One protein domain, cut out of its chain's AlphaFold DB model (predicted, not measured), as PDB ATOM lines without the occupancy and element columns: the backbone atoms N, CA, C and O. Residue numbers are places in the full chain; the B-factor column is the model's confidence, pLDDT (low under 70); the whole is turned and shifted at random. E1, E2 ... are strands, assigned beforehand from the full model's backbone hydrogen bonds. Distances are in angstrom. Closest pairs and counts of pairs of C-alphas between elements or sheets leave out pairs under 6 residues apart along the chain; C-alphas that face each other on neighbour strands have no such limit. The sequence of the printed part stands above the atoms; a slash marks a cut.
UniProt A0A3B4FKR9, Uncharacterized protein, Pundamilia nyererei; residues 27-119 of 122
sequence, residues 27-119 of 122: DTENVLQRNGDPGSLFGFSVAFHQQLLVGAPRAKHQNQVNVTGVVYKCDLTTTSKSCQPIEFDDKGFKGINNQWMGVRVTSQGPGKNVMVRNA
ATOM      1  N   ASP A  27     -57.237  25.361 -56.845       90.88
ATOM      2  CA  ASP A  27     -58.437  24.827 -56.201       90.88
ATOM      3  C   ASP A  27     -59.099  25.929 -55.358       90.88
ATOM      4  O   ASP A  27     -58.470  26.526 -54.481       90.88
ATOM      5  N   THR A  28     -60.364  26.222 -55.660       90.50
ATOM      6  CA  THR A  28     -61.171  27.226 -54.949       90.50
ATOM      7  C   THR A  28     -62.216  26.602 -54.025       90.50
ATOM      8  O   THR A  28     -62.832  27.321 -53.239       90.50
ATOM      9  N   GLU A  29     -62.381  25.277 -54.066       91.94
ATOM     10  CA  GLU A  29     -63.312  24.521 -53.229       91.94
ATOM     11  C   GLU A  29     -62.620  24.052 -51.941       91.94
ATOM     12  O   GLU A  29     -63.130  24.276 -50.841       91.94
ATOM     13  N   ASN A  30     -61.412  23.480 -52.045       90.62
ATOM     14  CA  ASN A  30     -60.666  22.940 -50.899       90.62
ATOM     15  C   ASN A  30     -59.605  23.922 -50.377       90.62
ATOM     16  O   ASN A  30     -58.400  23.663 -50.412       90.62
ATOM     17  N   VAL A  31     -60.051  25.073 -49.867       90.69
ATOM     18  CA  VAL A  31     -59.153  26.137 -49.388       90.69
ATOM     19  C   VAL A  31     -58.797  26.012 -47.903       90.69
ATOM     20  O   VAL A  31     -59.643  25.765 -47.042       90.69
ATOM     21  N   LEU A  32     -57.532  26.282 -47.567       91.69
ATOM     22  CA  LEU A  32     -57.096  26.446 -46.179       91.69
ATOM     23  C   LEU A  32     -57.271  27.901 -45.736       91.69
ATOM     24  O   LEU A  32     -56.445  28.763 -46.034       91.69
ATOM     25  N   GLN A  33     -58.328  28.171 -44.976       92.00
ATOM     26  CA  GLN A  33     -58.598  29.502 -44.440       92.00
ATOM     27  C   GLN A  33     -57.913  29.724 -43.085       92.00
ATOM     28  O   GLN A  33     -58.062  28.925 -42.159       92.00
ATOM     29  N   ARG A  34     -57.216  30.857 -42.944       93.88
ATOM     30  CA  ARG A  34     -56.621  31.314 -41.681       93.88
ATOM     31  C   ARG A  34     -57.246  32.626 -41.248       93.88
ATOM     32  O   ARG A  34     -57.403  33.530 -42.064       93.88
ATOM     33  N   ASN A  35     -57.574  32.712 -39.964       91.94
ATOM     34  CA  ASN A  35     -58.213  33.881 -39.378       91.94
ATOM     35  C   ASN A  35     -57.309  34.469 -38.293       91.94
ATOM     36  O   ASN A  35     -56.708  33.729 -37.515       91.94
ATOM     37  N   GLY A  36     -57.253  35.795 -38.234       90.94
ATOM     38  CA  GLY A  36     -56.674  36.528 -37.112       90.94
ATOM     39  C   GLY A  36     -57.728  37.326 -36.361       90.94
ATOM     40  O   GLY A  36     -58.919  37.268 -36.674       90.94
ATOM     41  N   ASP A  37     -57.273  38.100 -35.381       91.62
ATOM     42  CA  ASP A  37     -58.161  38.867 -34.513       91.62
ATOM     43  C   ASP A  37     -58.903  39.976 -35.287       91.62
ATOM     44  O   ASP A  37     -58.295  40.654 -36.129       91.62
ATOM     45  N   PRO A  38     -60.194  40.232 -35.005       93.50
ATOM     46  CA  PRO A  38     -60.934  41.326 -35.626       93.50
ATOM     47  C   PRO A  38     -60.233  42.680 -35.449       93.50
ATOM     48  O   PRO A  38     -59.769  43.027 -34.365       93.50
ATOM     49  N   GLY A  39     -60.142  43.464 -36.527       94.69
ATOM     50  CA  GLY A  39     -59.524  44.798 -36.505       94.69
ATOM     51  C   GLY A  39     -57.989  44.821 -36.449       94.69
ATOM     52  O   GLY A  39     -57.404  45.899 -36.551       94.69
ATOM     53  N   SER A  40     -57.328  43.661 -36.363       95.81
ATOM     54  CA  SER A  40     -55.862  43.548 -36.308       95.81
ATOM     55  C   SER A  40     -55.142  43.805 -37.637       95.81
ATOM     56  O   SER A  40     -53.917  43.941 -37.663       95.81
ATOM     57  N   LEU A  41     -55.897  43.872 -38.740       97.00
ATOM     58  CA  LEU A  41     -55.378  43.836 -40.111       97.00
ATOM     59  C   LEU A  41     -54.572  42.559 -40.410       97.00
ATOM     60  O   LEU A  41     -53.584  42.600 -41.138       97.00
ATOM     61  N   PHE A  42     -54.975  41.420 -39.848       97.38
ATOM     62  CA  PHE A  42     -54.416  40.122 -40.215       97.38
ATOM     63  C   PHE A  42     -54.500  39.890 -41.728       97.38
ATOM     64  O   PHE A  42     -55.563  40.042 -42.327       97.38
ATOM     65  N   GLY A  43     -53.374  39.526 -42.338       97.38
ATOM     66  CA  GLY A  43     -53.261  39.374 -43.789       97.38
ATOM     67  C   GLY A  43     -52.697  40.605 -44.494       97.38
ATOM     68  O   GLY A  43     -52.551  40.572 -45.712       97.38
ATOM     69  N   PHE A  44     -52.334  41.669 -43.762       97.62
ATOM     70  CA  PHE A  44     -51.736  42.873 -44.351       97.62
ATOM     71  C   PHE A  44     -50.454  42.562 -45.134       97.62
ATOM     72  O   PHE A  44     -50.192  43.158 -46.175       97.62
ATOM     73  N   SER A  45     -49.655  41.611 -44.647       97.88
ATOM     74  CA  SER A  45     -48.549  41.036 -45.407       97.88
ATOM     75  C   SER A  45     -48.475  39.527 -45.204       97.88
ATOM     76  O   SER A  45     -48.882  39.015 -44.160       97.88
ATOM     77  N   VAL A  46     -47.963  38.809 -46.206       97.38
ATOM     78  CA  VAL A  46     -47.826  37.347 -46.181       97.38
ATOM     79  C   VAL A  46     -46.474  36.917 -46.742       97.38
ATOM     80  O   VAL A  46     -45.964  37.523 -47.683       97.38
ATOM     81  N   ALA A  47     -45.892  35.863 -46.173       96.94
ATOM     82  CA  ALA A  47     -44.675  35.240 -46.685       96.94
ATOM     83  C   ALA A  47     -44.659  33.738 -46.395       96.94
ATOM     84  O   ALA A  47     -45.191  33.289 -45.383       96.94
ATOM     85  N   PHE A  48     -44.001  32.960 -47.252       94.94
ATOM     86  CA  PHE A  48     -43.843  31.521 -47.054       94.94
ATOM     87  C   PHE A  48     -42.435  31.183 -46.543       94.94
ATOM     88  O   PHE A  48     -41.432  31.584 -47.141       94.94
ATOM     89  N   HIS A  49     -42.344  30.463 -45.423       92.00
ATOM     90  CA  HIS A  49     -41.086  30.111 -44.754       92.00
ATOM     91  C   HIS A  49     -41.211  28.750 -44.045       92.00
ATOM     92  O   HIS A  49     -41.178  28.683 -42.819       92.00
ATOM     93  N   GLN A  50     -41.450  27.677 -44.816       89.00
ATOM     94  CA  GLN A  50     -41.927  26.343 -44.371       89.00
ATOM     95  C   GLN A  50     -43.368  26.342 -43.839       89.00
ATOM     96  O   GLN A  50     -44.152  25.463 -44.171       89.00
ATOM     97  N   GLN A  51     -43.718  27.371 -43.079       91.81
ATOM     98  CA  GLN A  51     -45.069  27.717 -42.662       91.81
ATOM     99  C   GLN A  51     -45.511  29.028 -43.319       91.81
ATOM    100  O   GLN A  51     -44.688  29.795 -43.837       91.81
ATOM    101  N   LEU A  52     -46.814  29.297 -43.291       94.88
ATOM    102  CA  LEU A  52     -47.346  30.583 -43.722       94.88
ATOM    103  C   LEU A  52     -47.119  31.613 -42.609       94.88
ATOM    104  O   LEU A  52     -47.523  31.406 -41.467       94.88
ATOM    105  N   LEU A  53     -46.476  32.723 -42.950       96.56
ATOM    106  CA  LEU A  53     -46.285  33.868 -42.071       96.56
ATOM    107  C   LEU A  53     -47.259  34.968 -42.461       96.56
ATOM    108  O   LEU A  53     -47.380  35.285 -43.645       96.56
ATOM    109  N   VAL A  54     -47.919  35.561 -41.470       97.75
ATOM    110  CA  VAL A  54     -48.946  36.579 -41.695       97.75
ATOM    111  C   VAL A  54     -48.725  37.773 -40.778       97.75
ATOM    112  O   VAL A  54     -48.721  37.637 -39.558       97.75
ATOM    113  N   GLY A  55     -48.547  38.954 -41.359       97.44
ATOM    114  CA  GLY A  55     -48.470  40.212 -40.627       97.44
ATOM    115  C   GLY A  55     -49.851  40.774 -40.279       97.44
ATOM    116  O   GLY A  55     -50.779  40.717 -41.088       97.44
ATOM    117  N   ALA A  56     -49.962  41.337 -39.077       97.38
ATOM    118  CA  ALA A  56     -51.154  41.986 -38.539       97.38
ATOM    119  C   ALA A  56     -50.752  43.266 -37.774       97.38
ATOM    120  O   ALA A  56     -50.551  43.242 -36.554       97.38
ATOM    121  N   PRO A  57     -50.591  44.407 -38.463       95.69
ATOM    122  CA  PRO A  57     -49.988  45.609 -37.887       95.69
ATOM    123  C   PRO A  57     -50.792  46.294 -36.783       95.69
ATOM    124  O   PRO A  57     -50.249  47.148 -36.087       95.69
ATOM    125  N   ARG A  58     -52.060  45.920 -36.589       95.19
ATOM    126  CA  ARG A  58     -52.910  46.413 -35.494       95.19
ATOM    127  C   ARG A  58     -53.239  45.338 -34.458       95.19
ATOM    128  O   ARG A  58     -54.089  45.563 -33.600       95.19
ATOM    129  N   ALA A  59     -52.595  44.174 -34.532       94.81
ATOM    130  CA  ALA A  59     -52.671  43.170 -33.479       94.81
ATOM    131  C   ALA A  59     -51.901  43.618 -32.225       94.81
ATOM    132  O   ALA A  59     -50.956  44.412 -32.292       94.81
ATOM    133  N   LYS A  60     -52.292  43.052 -31.083       91.25
ATOM    134  CA  LYS A  60     -51.604  43.181 -29.796       91.25
ATOM    135  C   LYS A  60     -51.257  41.792 -29.267       91.25
ATOM    136  O   LYS A  60     -52.031  40.857 -29.458       91.25
ATOM    137  N   HIS A  61     -50.131  41.658 -28.574       87.00
ATOM    138  CA  HIS A  61     -49.861  40.443 -27.804       87.00
ATOM    139  C   HIS A  61     -50.798  40.381 -26.588       87.00
ATOM    140  O   HIS A  61     -51.130  41.418 -26.013       87.00
ATOM    141  N   GLN A  62     -51.213  39.178 -26.175       79.25
ATOM    142  CA  GLN A  62     -52.174  38.988 -25.074       79.25
ATOM    143  C   GLN A  62     -51.736  39.656 -23.759       79.25
ATOM    144  O   GLN A  62     -52.577  40.174 -23.032       79.25
ATOM    145  N   ASN A  63     -50.426  39.726 -23.507       78.19
ATOM    146  CA  ASN A  63     -49.851  40.309 -22.292       78.19
ATOM    147  C   ASN A  63     -49.335  41.750 -22.485       78.19
ATOM    148  O   ASN A  63     -48.624  42.266 -21.626       78.19
ATOM    149  N   GLN A  64     -49.653  42.406 -23.608       80.25
ATOM    150  CA  GLN A  64     -49.213  43.774 -23.893       80.25
ATOM    151  C   GLN A  64     -50.390  44.750 -23.951       80.25
ATOM    152  O   GLN A  64     -51.417  44.500 -24.580       80.25
ATOM    153  N   VAL A  65     -50.203  45.914 -23.321       83.19
ATOM    154  CA  VAL A  65     -51.156  47.036 -23.384       83.19
ATOM    155  C   VAL A  65     -51.059  47.760 -24.733       83.19
ATOM    156  O   VAL A  65     -52.064  48.225 -25.269       83.19
ATOM    157  N   ASN A  66     -49.854  47.831 -25.300       88.44
ATOM    158  CA  ASN A  66     -49.577  48.555 -26.537       88.44
ATOM    159  C   ASN A  66     -49.949  47.732 -27.779       88.44
ATOM    160  O   ASN A  66     -49.643  46.544 -27.874       88.44
ATOM    161  N   VAL A  67     -50.535  48.397 -28.777       90.50
ATOM    162  CA  VAL A  67     -50.777  47.833 -30.111       90.50
ATOM    163  C   VAL A  67     -49.506  48.003 -30.931       90.50
ATOM    164  O   VAL A  67     -49.287  49.016 -31.588       90.50
ATOM    165  N   THR A  68     -48.618  47.027 -30.844       91.19
ATOM    166  CA  THR A  68     -47.305  47.065 -31.496       91.19
ATOM    167  C   THR A  68     -47.343  46.524 -32.929       91.19
ATOM    168  O   THR A  68     -46.502  46.903 -33.749       91.19
ATOM    169  N   GLY A  69     -48.336  45.690 -33.250       93.31
ATOM    170  CA  GLY A  69     -48.373  44.843 -34.438       93.31
ATOM    171  C   GLY A  69     -47.726  43.481 -34.172       93.31
ATOM    172  O   GLY A  69     -46.753  43.378 -33.426       93.31
ATOM    173  N   VAL A  70     -48.271  42.433 -34.787       94.12
ATOM    174  CA  VAL A  70     -47.869  41.034 -34.565       94.12
ATOM    175  C   VAL A  70     -47.626  40.353 -35.907       94.12
ATOM    176  O   VAL A  70     -48.281  40.664 -36.904       94.12
ATOM    177  N   VAL A  71     -46.692  39.404 -35.940       95.31
ATOM    178  CA  VAL A  71     -46.571  38.440 -37.039       95.31
ATOM    179  C   VAL A  71     -46.957  37.070 -36.511       95.31
ATOM    180  O   VAL A  71     -46.448  36.638 -35.482       95.31
ATOM    181  N   TYR A  72     -47.851  36.387 -37.213       95.94
ATOM    182  CA  TYR A  72     -48.313  35.050 -36.875       95.94
ATOM    183  C   TYR A  72     -47.627  34.001 -37.755       95.94
ATOM    184  O   TYR A  72     -47.406  34.230 -38.945       95.94
ATOM    185  N   LYS A  73     -47.349  32.829 -37.182       94.56
ATOM    186  CA  LYS A  73     -47.024  31.588 -37.892       94.56
ATOM    187  C   LYS A  73     -48.266  30.696 -37.965       94.56
ATOM    188  O   LYS A  73     -48.908  30.415 -36.952       94.56
ATOM    189  N   CYS A  74     -48.607  30.255 -39.168       94.69
ATOM    190  CA  CYS A  74     -49.748  29.397 -39.455       94.69
ATOM    191  C   CYS A  74     -49.249  28.057 -40.006       94.69
ATOM    192  O   CYS A  74     -48.645  28.008 -41.081       94.69
ATOM    193  N   ASP A  75     -49.519  26.974 -39.281       90.94
ATOM    194  CA  ASP A  75     -49.172  25.619 -39.706       90.94
ATOM    195  C   ASP A  75     -50.188  25.098 -40.727       90.94
ATOM    196  O   ASP A  75     -51.359  24.900 -40.397       90.94
ATOM    197  N   LEU A  76     -49.728  24.850 -41.953       88.81
ATOM    198  CA  LEU A  76     -50.553  24.385 -43.068       88.81
ATOM    199  C   LEU A  76     -50.914  22.897 -43.000       88.81
ATOM    200  O   LEU A  76     -51.802  22.472 -43.732       88.81
ATOM    201  N   THR A  77     -50.268  22.114 -42.136       85.62
ATOM    202  CA  THR A  77     -50.558  20.679 -41.975       85.62
ATOM    203  C   THR A  77     -51.834  20.424 -41.176       85.62
ATOM    204  O   THR A  77     -52.441  19.360 -41.279       85.62
ATOM    205  N   THR A  78     -52.268  21.412 -40.391       81.38
ATOM    206  CA  THR A  78     -53.441  21.304 -39.522       81.38
ATOM    207  C   THR A  78     -54.666  21.954 -40.159       81.38
ATOM    208  O   THR A  78     -54.569  23.005 -40.792       81.38
ATOM    209  N   THR A  79     -55.847  21.381 -39.918       81.19
ATOM    210  CA  THR A  79     -57.149  21.981 -40.279       81.19
ATOM    211  C   THR A  79     -57.549  23.139 -39.358       81.19
ATOM    212  O   THR A  79     -58.562  23.800 -39.587       81.19
ATOM    213  N   SER A  80     -56.760  23.406 -38.311       85.88
ATOM    214  CA  SER A  80     -56.984  24.521 -37.395       85.88
ATOM    215  C   SER A  80     -56.956  25.846 -38.151       85.88
ATOM    216  O   SER A  80     -56.055  26.102 -38.936       85.88
ATOM    217  N   LYS A  81     -57.906  26.739 -37.882       88.06
ATOM    218  CA  LYS A  81     -57.898  28.090 -38.474       88.06
ATOM    219  C   LYS A  81     -56.990  29.066 -37.722       88.06
ATOM    220  O   LYS A  81     -56.732  30.158 -38.225       88.06
ATOM    221  N   SER A  82     -56.533  28.674 -36.531       86.00
ATOM    222  CA  SER A  82     -55.741  29.512 -35.634       86.00
ATOM    223  C   SER A  82     -54.285  29.576 -36.080       86.00
ATOM    224  O   SER A  82     -53.708  28.575 -36.506       86.00
ATOM    225  N   CYS A  83     -53.676  30.743 -35.906       93.44
ATOM    226  CA  CYS A  83     -52.243  30.953 -36.074       93.44
ATOM    227  C   CYS A  83     -51.630  31.416 -34.753       93.44
ATOM    228  O   CYS A  83     -52.309  32.035 -33.937       93.44
ATOM    229  N   GLN A  84     -50.354  31.110 -34.536       92.94
ATOM    230  CA  GLN A  84     -49.657  31.453 -33.298       92.94
ATOM    231  C   GLN A  84     -48.810  32.709 -33.503       92.94
ATOM    232  O   GLN A  84     -48.137  32.798 -34.530       92.94
ATOM    233  N   PRO A  85     -48.812  33.681 -32.578       92.88
ATOM    234  CA  PRO A  85     -47.932  34.838 -32.680       92.88
ATOM    235  C   PRO A  85     -46.461  34.406 -32.575       92.88
ATOM    236  O   PRO A  85     -46.125  33.453 -31.873       92.88
ATOM    237  N   ILE A  86     -45.583  35.097 -33.297       91.12
ATOM    238  CA  ILE A  86     -44.132  34.948 -33.174       91.12
ATOM    239  C   ILE A  86     -43.649  35.905 -32.089       91.12
ATOM    240  O   ILE A  86     -43.992  37.087 -32.100       91.12
ATOM    241  N   GLU A  87     -42.837  35.390 -31.175       85.75
ATOM    242  CA  GLU A  87     -42.113  36.201 -30.203       85.75
ATOM    243  C   GLU A  87     -40.798  36.667 -30.833       85.75
ATOM    244  O   GLU A  87     -40.026  35.860 -31.355       85.75
ATOM    245  N   PHE A  88     -40.575  37.979 -30.848       79.25
ATOM    246  CA  PHE A  88     -39.311  38.570 -31.279       79.25
ATOM    247  C   PHE A  88     -38.442  38.817 -30.051       79.25
ATOM    248  O   PHE A  88     -38.944  39.327 -29.054       79.25
ATOM    249  N   ASP A  89     -37.146  38.515 -30.135       73.06
ATOM    250  CA  ASP A  89     -36.211  38.837 -29.057       73.06
ATOM    251  C   ASP A  89     -36.196  40.353 -28.781       73.06
ATOM    252  O   ASP A  89     -35.988  41.178 -29.680       73.06
ATOM    253  N   ASP A  90     -36.340  40.719 -27.507       62.06
ATOM    254  CA  ASP A  90     -36.509  42.101 -27.030       62.06
ATOM    255  C   ASP A  90     -35.320  43.037 -27.315       62.06
ATOM    256  O   ASP A  90     -35.415  44.253 -27.142       62.06
ATOM    257  N   LYS A  91     -34.182  42.515 -27.789       60.41
ATOM    258  CA  LYS A  91     -32.932  43.285 -27.930       60.41
ATOM    259  C   LYS A  91     -33.012  44.439 -28.939       60.41
ATOM    260  O   LYS A  91     -32.175  45.337 -28.891       60.41
ATOM    261  N   GLY A  92     -34.007  44.446 -29.830       58.62
ATOM    262  CA  GLY A  92     -34.253  45.534 -30.790       58.62
ATOM    263  C   GLY A  92     -35.691  46.060 -30.814       58.62
ATOM    264  O   GLY A  92     -35.984  46.998 -31.558       58.62
ATOM    265  N   PHE A  93     -36.592  45.477 -30.021       65.19
ATOM    266  CA  PHE A  93     -38.022  45.757 -30.073       65.19
ATOM    267  C   PHE A  93     -38.433  46.658 -28.910       65.19
ATOM    268  O   PHE A  93     -38.611  46.214 -27.785       65.19
ATOM    269  N   LYS A  94     -38.627  47.953 -29.169       66.56
ATOM    270  CA  LYS A  94     -38.969  48.919 -28.108       66.56
ATOM    271  C   LYS A  94     -40.437  48.874 -27.648       66.56
ATOM    272  O   LYS A  94     -40.861  49.768 -26.924       66.56
ATOM    273  N   GLY A  95     -41.233  47.888 -28.079       74.94
ATOM    274  CA  GLY A  95     -42.643  47.765 -27.673       74.94
ATOM    275  C   GLY A  95     -43.478  49.023 -27.947       74.94
ATOM    276  O   GLY A  95     -44.408  49.333 -27.196       74.94
ATOM    277  N   ILE A  96     -43.118  49.783 -28.988       83.75
ATOM    278  CA  ILE A  96     -43.686  51.105 -29.264       83.75
ATOM    279  C   ILE A  96     -45.131  50.940 -29.730       83.75
ATOM    280  O   ILE A  96     -45.421  50.196 -30.668       83.75
ATOM    281  N   ASN A  97     -46.047  51.659 -29.084       88.12
ATOM    282  CA  ASN A  97     -47.450  51.655 -29.473       88.12
ATOM    283  C   ASN A  97     -47.636  52.246 -30.880       88.12
ATOM    284  O   ASN A  97     -47.046  53.271 -31.217       88.12
ATOM    285  N   ASN A  98     -48.496  51.626 -31.685       88.81
ATOM    286  CA  ASN A  98     -48.782  51.988 -33.070       88.81
ATOM    287  C   ASN A  98     -47.531  52.107 -33.951       88.81
ATOM    288  O   ASN A  98     -47.458  52.989 -34.805       88.81
ATOM    289  N   GLN A  99     -46.558  51.212 -33.779       89.00
ATOM    290  CA  GLN A  99     -45.410  51.115 -34.688       89.00
ATOM    291  C   GLN A  99     -45.700  50.261 -35.939       89.00
ATOM    292  O   GLN A  99     -44.889  50.228 -36.853       89.00
ATOM    293  N   TRP A 100     -46.845  49.567 -36.005       92.69
ATOM    294  CA  TRP A 100     -47.261  48.791 -37.182       92.69
ATOM    295  C   TRP A 100     -46.263  47.690 -37.591       92.69
ATOM    296  O   TRP A 100     -45.840  47.596 -38.745       92.69
ATOM    297  N   MET A 101     -45.856  46.834 -36.656       92.00
ATOM    298  CA  MET A 101     -45.022  45.669 -36.987       92.00
ATOM    299  C   MET A 101     -45.766  44.681 -37.881       92.00
ATOM    300  O   MET A 101     -46.953  44.434 -37.701       92.00
ATOM    301  N   GLY A 102     -45.057  44.073 -38.833       93.81
ATOM    302  CA  GLY A 102     -45.675  43.128 -39.764       93.81
ATOM    303  C   GLY A 102     -46.380  43.806 -40.943       93.81
ATOM    304  O   GLY A 102     -47.077  43.137 -41.699       93.81
ATOM    305  N   VAL A 103     -46.154  45.109 -41.163       96.00
ATOM    306  CA  VAL A 103     -46.511  45.786 -42.427       96.00
ATOM    307  C   VAL A 103     -45.821  45.128 -43.617       96.00
ATOM    308  O   VAL A 103     -46.384  45.052 -44.705       96.00
ATOM    309  N   ARG A 104     -44.604  44.617 -43.410       95.69
ATOM    310  CA  ARG A 104     -43.892  43.811 -44.397       95.69
ATOM    311  C   ARG A 104     -43.196  42.642 -43.723       95.69
ATOM    312  O   ARG A 104     -42.418  42.838 -42.788       95.69
ATOM    313  N   VAL A 105     -43.439  41.452 -44.256       96.06
ATOM    314  CA  VAL A 105     -42.755  40.211 -43.897       96.06
ATOM    315  C   VAL A 105     -42.113  39.658 -45.166       96.06
ATOM    316  O   VAL A 105     -42.775  39.522 -46.191       96.06
ATOM    317  N   THR A 106     -40.818  39.361 -45.104       95.81
ATOM    318  CA  THR A 106     -40.055  38.805 -46.226       95.81
ATOM    319  C   THR A 106     -39.298  37.572 -45.755       95.81
ATOM    320  O   THR A 106     -38.615  37.611 -44.736       95.81
ATOM    321  N   SER A 107     -39.379  36.488 -46.520       95.31
ATOM    322  CA  SER A 107     -38.695  35.223 -46.250       95.31
ATOM    323  C   SER A 107     -37.538  35.017 -47.226       95.31
ATOM    324  O   SER A 107     -37.689  35.278 -48.417       95.31
ATOM    325  N   GLN A 108     -36.400  34.517 -46.742       95.56
ATOM    326  CA  GLN A 108     -35.294  34.062 -47.599       95.56
ATOM    327  C   GLN A 108     -35.426  32.586 -48.027       95.56
ATOM    328  O   GLN A 108     -34.564  32.069 -48.738       95.56
ATOM    329  N   GLY A 109     -36.499  31.912 -47.609       90.25
ATOM    330  CA  GLY A 109     -36.756  30.493 -47.852       90.25
ATOM    331  C   GLY A 109     -36.433  29.585 -46.654       90.25
ATOM    332  O   GLY A 109     -35.862  30.050 -45.668       90.25
ATOM    333  N   PRO A 110     -36.819  28.297 -46.720       88.88
ATOM    334  CA  PRO A 110     -36.659  27.322 -45.638       88.88
ATOM    335  C   PRO A 110     -35.251  27.280 -45.024       88.88
ATOM    336  O   PRO A 110     -34.262  27.223 -45.753       88.88
ATOM    337  N   GLY A 111     -35.166  27.291 -43.689       88.38
ATOM    338  CA  GLY A 111     -33.897  27.221 -42.947       88.38
ATOM    339  C   GLY A 111     -33.044  28.495 -42.983       88.38
ATOM    340  O   GLY A 111     -31.924  28.486 -42.481       88.38
ATOM    341  N   LYS A 112     -33.545  29.583 -43.584       93.38
ATOM    342  CA  LYS A 112     -32.877  30.892 -43.626       93.38
ATOM    343  C   LYS A 112     -33.587  31.904 -42.727       93.38
ATOM    344  O   LYS A 112     -34.454  31.556 -41.938       93.38
ATOM    345  N   ASN A 113     -33.235  33.178 -42.859       93.12
ATOM    346  CA  ASN A 113     -33.814  34.238 -42.043       93.12
ATOM    347  C   ASN A 113     -35.135  34.774 -42.616       93.12
ATOM    348  O   ASN A 113     -35.389  34.747 -43.828       93.12
ATOM    349  N   VAL A 114     -35.947  35.340 -41.723       93.00
ATOM    350  CA  VAL A 114     -37.143  36.126 -42.038       93.00
ATOM    351  C   VAL A 114     -36.899  37.561 -41.591       93.00
ATOM    352  O   VAL A 114     -36.447  37.805 -40.477       93.00
ATOM    353  N   MET A 115     -37.209  38.521 -42.455       93.31
ATOM    354  CA  MET A 115     -37.144  39.943 -42.138       93.31
ATOM    355  C   MET A 115     -38.553  40.487 -41.924       93.31
ATOM    356  O   MET A 115     -39.418  40.340 -42.789       93.31
ATOM    357  N   VAL A 116     -38.756  41.171 -40.801       92.69
ATOM    358  CA  VAL A 116     -40.009  41.852 -40.463       92.69
ATOM    359  C   VAL A 116     -39.729  43.338 -40.310       92.69
ATOM    360  O   VAL A 116     -38.735  43.721 -39.695       92.69
ATOM    361  N   ARG A 117     -40.587  44.182 -40.887       91.44
ATOM    362  CA  ARG A 117     -40.486  45.641 -40.762       91.44
ATOM    363  C   ARG A 117     -41.719  46.234 -40.086       91.44
ATOM    364  O   ARG A 117     -42.837  45.746 -40.273       91.44
ATOM    365  N   ASN A 118     -41.483  47.301 -39.331       89.81
ATOM    366  CA  ASN A 118     -42.497  48.266 -38.926       89.81
ATOM    367  C   ASN A 118     -42.736  49.298 -40.037       89.81
ATOM    368  O   ASN A 118     -41.930  49.433 -40.964       89.81
ATOM    369  N   ALA A 119     -43.830  50.047 -39.930       86.38
ATOM    370  CA  ALA A 119     -43.926  51.335 -40.603       86.38
ATOM    371  C   ALA A 119     -43.423  52.401 -39.629       86.38
ATOM    372  O   ALA A 119     -44.031  52.635 -38.586       86.38
TER     373      ALA A 119
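What this domain is: This is residues 27 to 119 of the 122 residues of an uncharacterized protein of Pundamilia nyererei (UniProt A0A3B4FKR9). With little regular structure, the model is a small three-stranded sheet, E1 E2 E3, with the hairpin E4 and E5 beside it at E1, among long loops. The 93 printed residues have five named strands, E1 to E5, and no named helix; the class is all strand, with 24 residues in named elements. The sheet is an antiparallel meander, each strand the neighbour of the one before. The whole is compact, radius of gyration of the C-alphas 13.2 A, spanning 41 by 31 by 20 A.

Where its parts are: E1, residues 45 to 49, begins at C-alpha (-48.549, 41.036, -45.407) and measures 13.2 A. E2, 51 to 56, measures 16.1 A; E3, 70 to 74, 12.8 A. E4, 104 to 107, and E5, 114 to 117, measure 10.2 A each; E5 ends at (-40.486, 45.641, -40.762).

How they stand to each other: Within hydrogen-bond range are N 53 and O 47 of E1 and E2, 2.8 A, N 54 and O 72 of E2 and E3, 2.9 A, and N 115 and O 106 of E4 and E5, 2.8 A. The closest C-alphas of E1 and E4, Ser 45 and Arg 104, are 5.5 A apart. E2 and E5 are apart.

The domain as a whole: The printed part has no cut. Links E2 to E3 and E3 to E4 are long. Residues 90 to 94 have pLDDT under 70.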